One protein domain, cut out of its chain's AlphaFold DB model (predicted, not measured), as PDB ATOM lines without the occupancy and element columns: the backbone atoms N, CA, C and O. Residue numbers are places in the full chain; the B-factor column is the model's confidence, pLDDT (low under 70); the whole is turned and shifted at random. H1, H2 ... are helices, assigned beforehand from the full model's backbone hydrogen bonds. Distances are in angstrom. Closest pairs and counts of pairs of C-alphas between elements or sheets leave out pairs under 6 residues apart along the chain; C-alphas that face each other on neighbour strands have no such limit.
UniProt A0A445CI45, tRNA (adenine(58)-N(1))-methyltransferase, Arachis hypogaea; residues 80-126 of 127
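What this domain is: This is residues 80 to 126 of the 127 residues of the protein "tRNA (adenine(58)-N(1))-methyltransferase" of Arachis hypogaea (UniProt A0A445CI45). One helix, H2, lies along one side of a small loop-rich domain, and the long link that follows it, residues 104 to 120, swings round in a wide arc to bring the short helix H3 back inside the bend, near H2. The short helix H1 lies by the beginning of H2 and by H3, and residues 85 to 93 loop out from H1 and back to H2. The printed part has 47 residues with three named helices, in the order H1, H2, H3, and no named strand; the class is all helix, though only 20 of the 47 residues, under half, are in named elements. The whole is compact, with a radius of gyration of the C-alphas of 10.7 A, and its C-alphas span 28 by 20 by 14 A along their three main axes.

How they stand to each other: H1, residues 80 to 84, and H3, residues 121 to 125, only just touch, with 3 pairs of C-alphas within 8 A; the closest C-alphas are those of Thr 82 and Ser 121, 5.4 A apart. H1 is close to but not clearly touching H2, residues 94 to 103; their closest C-alphas, those of Thr 82 and Ile 94, are 7.6 A apart. H2 and H3 are also close but not clearly touching, and their closest C-alphas, those of Ile 97 and Leu 122, are 6.2 A apart. From centre to centre, H1 is 10.0 A from H3 and 15.6 A from H2, while H2 and H3 are 10.7 A apart by that measure. In H1 and H2 every O i to N i+4 pair is within hydrogen-bond range; in H3 the count is 0 of 1, beside 1 of 2 O i to N i+3 pairs within range.

Where its parts are: H1 begins at C-alpha 80, at (199.490, 229.958, 209.652), and runs from Leu 80 to Val 84, 6.7 A from first to last C-alpha. H2, the longest helix with 10 residues, runs from Ile 94, whose C-alpha is at (200.167, 223.251, 216.345), to Tyr 103, and measures 13.8 A. H3 runs from Ser 121 to Ser 125, measures 7.0 A and ends at C-alpha 125, at (203.496, 230.871, 219.371).

The domain as a whole: The two C-alphas farthest apart, those of Arg 88 and Gly 109, are 29.1 A apart, and those of Leu 80 and Leu 126, the first and last printed residues, are 14.3 A apart. The link from H1 to H2 is short, with 9 residues, and the link from H2 to H3 is long, with 17 residues whose C-alphas lie 7 to 16 A from the mean of the C-alphas. The printed part has no cut. The mean pLDDT of the printed part is 96.6, and no printed residue is under 70.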
ATOM      1  N   LEU A  80     199.282 229.807 211.090       96.06
ATOM      2  CA  LEU A  80     199.490 229.958 209.652       96.06
ATOM      3  C   LEU A  80     200.977 230.039 209.303       96.06
ATOM      4  O   LEU A  80     201.402 229.465 208.303       96.06
ATOM      5  N   TRP A  81     201.774 230.715 210.133       95.81
ATOM      6  CA  TRP A  81     203.222 230.822 209.978       95.81
ATOM      7  C   TRP A  81     203.897 229.453 210.035       95.81
ATOM      8  O   TRP A  81     204.714 229.142 209.171       95.81
ATOM      9  N   THR A  82     203.490 228.606 210.984       97.06
ATOM     10  CA  THR A  82     203.966 227.220 211.118       97.06
ATOM     11  C   THR A  82     203.827 226.426 209.817       97.06
ATOM     12  O   THR A  82     204.678 225.595 209.513       97.06
ATOM     13  N   LEU A  83     202.790 226.704 209.017       96.44
ATOM     14  CA  LEU A  83     202.533 226.010 207.752       96.44
ATOM     15  C   LEU A  83     203.353 226.536 206.565       96.44
ATOM     16  O   LEU A  83     203.450 225.846 205.553       96.44
ATOM     17  N   VAL A  84     203.895 227.755 206.645       96.44
ATOM     18  CA  VAL A  84     204.561 228.420 205.505       96.44
ATOM     19  C   VAL A  84     206.026 228.761 205.743       96.44
ATOM     20  O   VAL A  84     206.716 229.162 204.803       96.44
ATOM     21  N   LEU A  85     206.503 228.661 206.985       95.75
ATOM     22  CA  LEU A  85     207.880 228.984 207.322       95.75
ATOM     23  C   LEU A  85     208.854 228.093 206.544       95.75
ATOM     24  O   LEU A  85     208.588 226.933 206.230       95.75
ATOM     25  N   SER A  86     210.024 228.640 206.232       94.62
ATOM     26  CA  SER A  86     211.089 227.855 205.610       94.62
ATOM     27  C   SER A  86     211.744 226.954 206.653       94.62
ATOM     28  O   SER A  86     212.380 227.439 207.592       94.62
ATOM     29  N   HIS A  87     211.610 225.641 206.477       94.88
ATOM     30  CA  HIS A  87     212.223 224.657 207.360       94.88
ATOM     31  C   HIS A  87     213.751 224.698 207.240       94.88
ATOM     32  O   HIS A  87     214.315 224.385 206.192       94.88
ATOM     33  N   ARG A  88     214.426 225.055 208.334       95.31
ATOM     34  CA  ARG A  88     215.879 224.875 208.514       95.31
ATOM     35  C   ARG A  88     216.199 223.664 209.389       95.31
ATOM     36  O   ARG A  88     217.306 223.141 209.348       95.31
ATOM     37  N   THR A  89     215.227 223.240 210.188       97.12
ATOM     38  CA  THR A  89     215.289 222.138 211.149       97.12
ATOM     39  C   THR A  89     213.942 221.419 211.182       97.12
ATOM     40  O   THR A  89     212.953 221.915 210.634       97.12
ATOM     41  N   GLN A  90     213.871 220.292 211.893       97.44
ATOM     42  CA  GLN A  90     212.582 219.757 212.330       97.44
ATOM     43  C   GLN A  90     211.855 220.798 213.199       97.44
ATOM     44  O   GLN A  90     212.500 221.569 213.917       97.44
ATOM     45  N   ILE A  91     210.525 220.833 213.105       97.81
ATOM     46  CA  ILE A  91     209.672 221.757 213.860       97.81
ATOM     47  C   ILE A  91     208.585 221.007 214.627       97.81
ATOM     48  O   ILE A  91     208.241 219.878 214.274       97.81
ATOM     49  N   LEU A  92     208.027 221.676 215.635       97.62
ATOM     50  CA  LEU A  92     206.743 221.317 216.230       97.62
ATOM     51  C   LEU A  92     205.604 221.919 215.402       97.62
ATOM     52  O   LEU A  92     205.733 223.030 214.879       97.62
ATOM     53  N   TYR A  93     204.497 221.184 215.315       97.69
ATOM     54  CA  TYR A  93     203.243 221.652 214.728       97.69
ATOM     55  C   TYR A  93     202.242 222.022 215.822       97.69
ATOM     56  O   TYR A  93     202.449 221.740 217.001       97.69
ATOM     57  N   ILE A  94     201.132 222.644 215.423       96.62
ATOM     58  CA  ILE A  94     200.167 223.251 216.345       96.62
ATOM     59  C   ILE A  94     199.618 222.296 217.415       96.62
ATOM     60  O   ILE A  94     199.378 222.724 218.540       96.62
ATOM     61  N   ALA A  95     199.467 221.004 217.109       97.81
ATOM     62  CA  ALA A  95     199.024 220.014 218.090       97.81
ATOM     63  C   ALA A  95     200.005 219.918 219.274       97.81
ATOM     64  O   ALA A  95     199.599 220.095 220.420       97.81
ATOM     65  N   ASP A  96     201.299 219.750 218.998       98.12
ATOM     66  CA  ASP A  96     202.323 219.647 220.042       98.12
ATOM     67  C   ASP A  96     202.572 220.996 220.721       98.12
ATOM     68  O   ASP A  96     202.705 221.064 221.940       98.12
ATOM     69  N   ILE A  97     202.585 222.087 219.946       98.12
ATOM     70  CA  ILE A  97     202.758 223.447 220.475       98.12
ATOM     71  C   ILE A  97     201.641 223.780 221.468       98.12
ATOM     72  O   ILE A  97     201.928 224.227 222.576       98.12
ATOM     73  N   SER A  98     200.378 223.536 221.099       97.31
ATOM     74  CA  SER A  98     199.238 223.807 221.983       97.31
ATOM     75  C   SER A  98     199.304 222.975 223.261       97.31
ATOM     76  O   SER A  98     199.036 223.498 224.341       97.31
ATOM     77  N   PHE A  99     199.740 221.715 223.161       97.94
ATOM     78  CA  PHE A  99     199.922 220.851 224.318       97.94
ATOM     79  C   PHE A  99     201.035 221.354 225.248       97.94
ATOM     80  O   PHE A  99     200.817 221.434 226.453       97.94
ATOM     81  N   VAL A 100     202.192 221.754 224.708       97.12
ATOM     82  CA  VAL A 100     203.310 222.312 225.490       97.12
ATOM     83  C   VAL A 100     202.909 223.612 226.188       97.12
ATOM     84  O   VAL A 100     203.133 223.745 227.388       97.12
ATOM     85  N   ILE A 101     202.293 224.550 225.461       96.94
ATOM     86  CA  ILE A 101     201.842 225.840 226.008       96.94
ATOM     87  C   ILE A 101     200.832 225.623 227.137       96.94
ATOM     88  O   ILE A 101     200.969 226.222 228.202       96.94
ATOM     89  N   MET A 102     199.849 224.743 226.923       97.56
ATOM     90  CA  MET A 102     198.833 224.420 227.923       97.56
ATOM     91  C   MET A 102     199.444 223.742 229.153       97.56
ATOM     92  O   MET A 102     199.140 224.130 230.275       97.56
ATOM     93  N   TYR A 103     200.302 222.738 228.956       98.12
ATOM     94  CA  TYR A 103     200.883 221.948 230.045       98.12
ATOM     95  C   TYR A 103     201.853 222.755 230.916       98.12
ATOM     96  O   TYR A 103     201.941 222.527 232.118       98.12
ATOM     97  N   LEU A 104     202.573 223.704 230.313       97.94
ATOM     98  CA  LEU A 104     203.461 224.626 231.022       97.94
ATOM     99  C   LEU A 104     202.736 225.877 231.547       97.94
ATOM    100  O   LEU A 104     203.396 226.763 232.084       97.94
ATOM    101  N   GLU A 105     201.411 225.957 231.376       97.69
ATOM    102  CA  GLU A 105     200.563 227.076 231.810       97.69
ATOM    103  C   GLU A 105     201.090 228.443 231.332       97.69
ATOM    104  O   GLU A 105     201.056 229.443 232.052       97.69
ATOM    105  N   VAL A 106     201.609 228.493 230.101       96.94
ATOM    106  CA  VAL A 106     202.214 229.712 229.553       96.94
ATOM    107  C   VAL A 106     201.125 230.744 229.271       96.94
ATOM    108  O   VAL A 106     200.233 230.531 228.450       96.94
ATOM    109  N   VAL A 107     201.232 231.895 229.930       95.88
ATOM    110  CA  VAL A 107     200.312 233.033 229.816       95.88
ATOM    111  C   VAL A 107     201.094 234.351 229.700       95.88
ATOM    112  O   VAL A 107     202.293 234.385 229.997       95.88
ATOM    113  N   PRO A 108     200.461 235.464 229.274       94.56
ATOM    114  CA  PRO A 108     201.139 236.755 229.207       94.56
ATOM    115  C   PRO A 108     201.795 237.140 230.539       94.56
ATOM    116  O   PRO A 108     201.146 237.162 231.583       94.56
ATOM    117  N   GLY A 109     203.087 237.470 230.487       92.31
ATOM    118  CA  GLY A 109     203.900 237.802 231.662       92.31
ATOM    119  C   GLY A 109     204.819 236.676 232.145       92.31
ATOM    120  O   GLY A 109     205.701 236.941 232.961       92.31
ATOM    121  N   CYS A 110     204.676 235.453 231.626       95.62
ATOM    122  CA  CYS A 110     205.626 234.371 231.882       95.62
ATOM    123  C   CYS A 110     207.011 234.683 231.288       95.62
ATOM    124  O   CYS A 110     207.129 235.159 230.160       95.62
ATOM    125  N   LEU A 111     208.076 234.351 232.026       96.62
ATOM    126  CA  LEU A 111     209.432 234.284 231.481       96.62
ATOM    127  C   LEU A 111     209.688 232.858 230.988       96.62
ATOM    128  O   LEU A 111     209.826 231.941 231.796       96.62
ATOM    129  N   VAL A 112     209.755 232.677 229.670       96.56
ATOM    130  CA  VAL A 112     209.972 231.370 229.038       96.56
ATOM    131  C   VAL A 112     211.402 231.281 228.516       96.56
ATOM    132  O   VAL A 112     211.879 232.180 227.825       96.56
ATOM    133  N   LEU A 113     212.086 230.183 228.837       97.25
ATOM    134  CA  LEU A 113     213.399 229.860 228.285       97.25
ATOM    135  C   LEU A 113     213.237 228.771 227.224       97.25
ATOM    136  O   LEU A 113     213.014 227.607 227.545       97.25
ATOM    137  N   GLU A 114     213.365 229.156 225.959       97.25
ATOM    138  CA  GLU A 114     213.436 228.232 224.828       97.25
ATOM    139  C   GLU A 114     214.909 228.003 224.464       97.25
ATOM    140  O   GLU A 114     215.660 228.957 224.253       97.25
ATOM    141  N   SER A 115     215.336 226.740 224.371       96.31
ATOM    142  CA  SER A 115     216.668 226.388 223.876       96.31
ATOM    143  C   SER A 115     216.554 225.470 222.671       96.31
ATOM    144  O   SER A 115     215.904 224.428 222.719       96.31
ATOM    145  N   GLY A 116     217.204 225.897 221.590       95.75
ATOM    146  CA  GLY A 116     217.002 225.383 220.243       95.75
ATOM    147  C   GLY A 116     215.886 226.127 219.508       95.75
ATOM    148  O   GLY A 116     214.827 225.564 219.276       95.75
ATOM    149  N   THR A 117     216.140 227.365 219.066       96.38
ATOM    150  CA  THR A 117     215.166 228.155 218.279       96.38
ATOM    151  C   THR A 117     214.760 227.453 216.977       96.38
ATOM    152  O   THR A 117     213.633 227.576 216.498       96.38
ATOM    153  N   GLY A 118     215.695 226.719 216.363       96.50
ATOM    154  CA  GLY A 118     215.467 225.995 215.115       96.50
ATOM    155  C   GLY A 118     214.907 226.895 214.006       96.50
ATOM    156  O   GLY A 118     215.515 227.894 213.604       96.50
ATOM    157  N   SER A 119     213.729 226.534 213.500       96.88
ATOM    158  CA  SER A 119     213.021 227.307 212.467       96.88
ATOM    159  C   SER A 119     212.010 228.319 213.037       96.88
ATOM    160  O   SER A 119     211.378 229.027 212.260       96.88
ATOM    161  N   GLY A 120     211.879 228.424 214.366       96.31
ATOM    162  CA  GLY A 120     211.062 229.440 215.045       96.31
ATOM    163  C   GLY A 120     209.557 229.158 215.112       96.31
ATOM    164  O   GLY A 120     208.777 230.085 215.321       96.31
ATOM    165  N   SER A 121     209.134 227.902 214.914       97.62
ATOM    166  CA  SER A 121     207.713 227.504 214.962       97.62
ATOM    167  C   SER A 121     207.105 227.714 216.359       97.62
ATOM    168  O   SER A 121     206.140 228.464 216.518       97.62
ATOM    169  N   LEU A 122     207.732 227.133 217.392       97.31
ATOM    170  CA  LEU A 122     207.317 227.315 218.786       97.31
ATOM    171  C   LEU A 122     207.505 228.768 219.228       97.31
ATOM    172  O   LEU A 122     206.566 229.352 219.755       97.31
ATOM    173  N   THR A 123     208.663 229.366 218.930       96.94
ATOM    174  CA  THR A 123     208.988 230.760 219.263       96.94
ATOM    175  C   THR A 123     207.883 231.742 218.874       96.94
ATOM    176  O   THR A 123     207.544 232.623 219.653       96.94
ATOM    177  N   THR A 124     207.293 231.585 217.684       95.12
ATOM    178  CA  THR A 124     206.240 232.496 217.193       95.12
ATOM    179  C   THR A 124     204.924 232.338 217.965       95.12
ATOM    180  O   THR A 124     204.104 233.247 217.966       95.12
ATOM    181  N   SER A 125     204.714 231.192 218.618       95.12
ATOM    182  CA  SER A 125     203.496 230.871 219.371       95.12
ATOM    183  C   SER A 125     203.578 231.248 220.854       95.12
ATOM    184  O   SER A 125     202.572 231.157 221.556       95.12
ATOM    185  N   LEU A 126     204.757 231.641 221.349       93.44
ATOM    186  CA  LEU A 126     204.925 232.106 222.723       93.44
ATOM    187  C   LEU A 126     204.392 233.552 222.864       93.44
ATOM    188  O   LEU A 126     204.652 234.366 221.974       93.44
TER     189      LEU A 126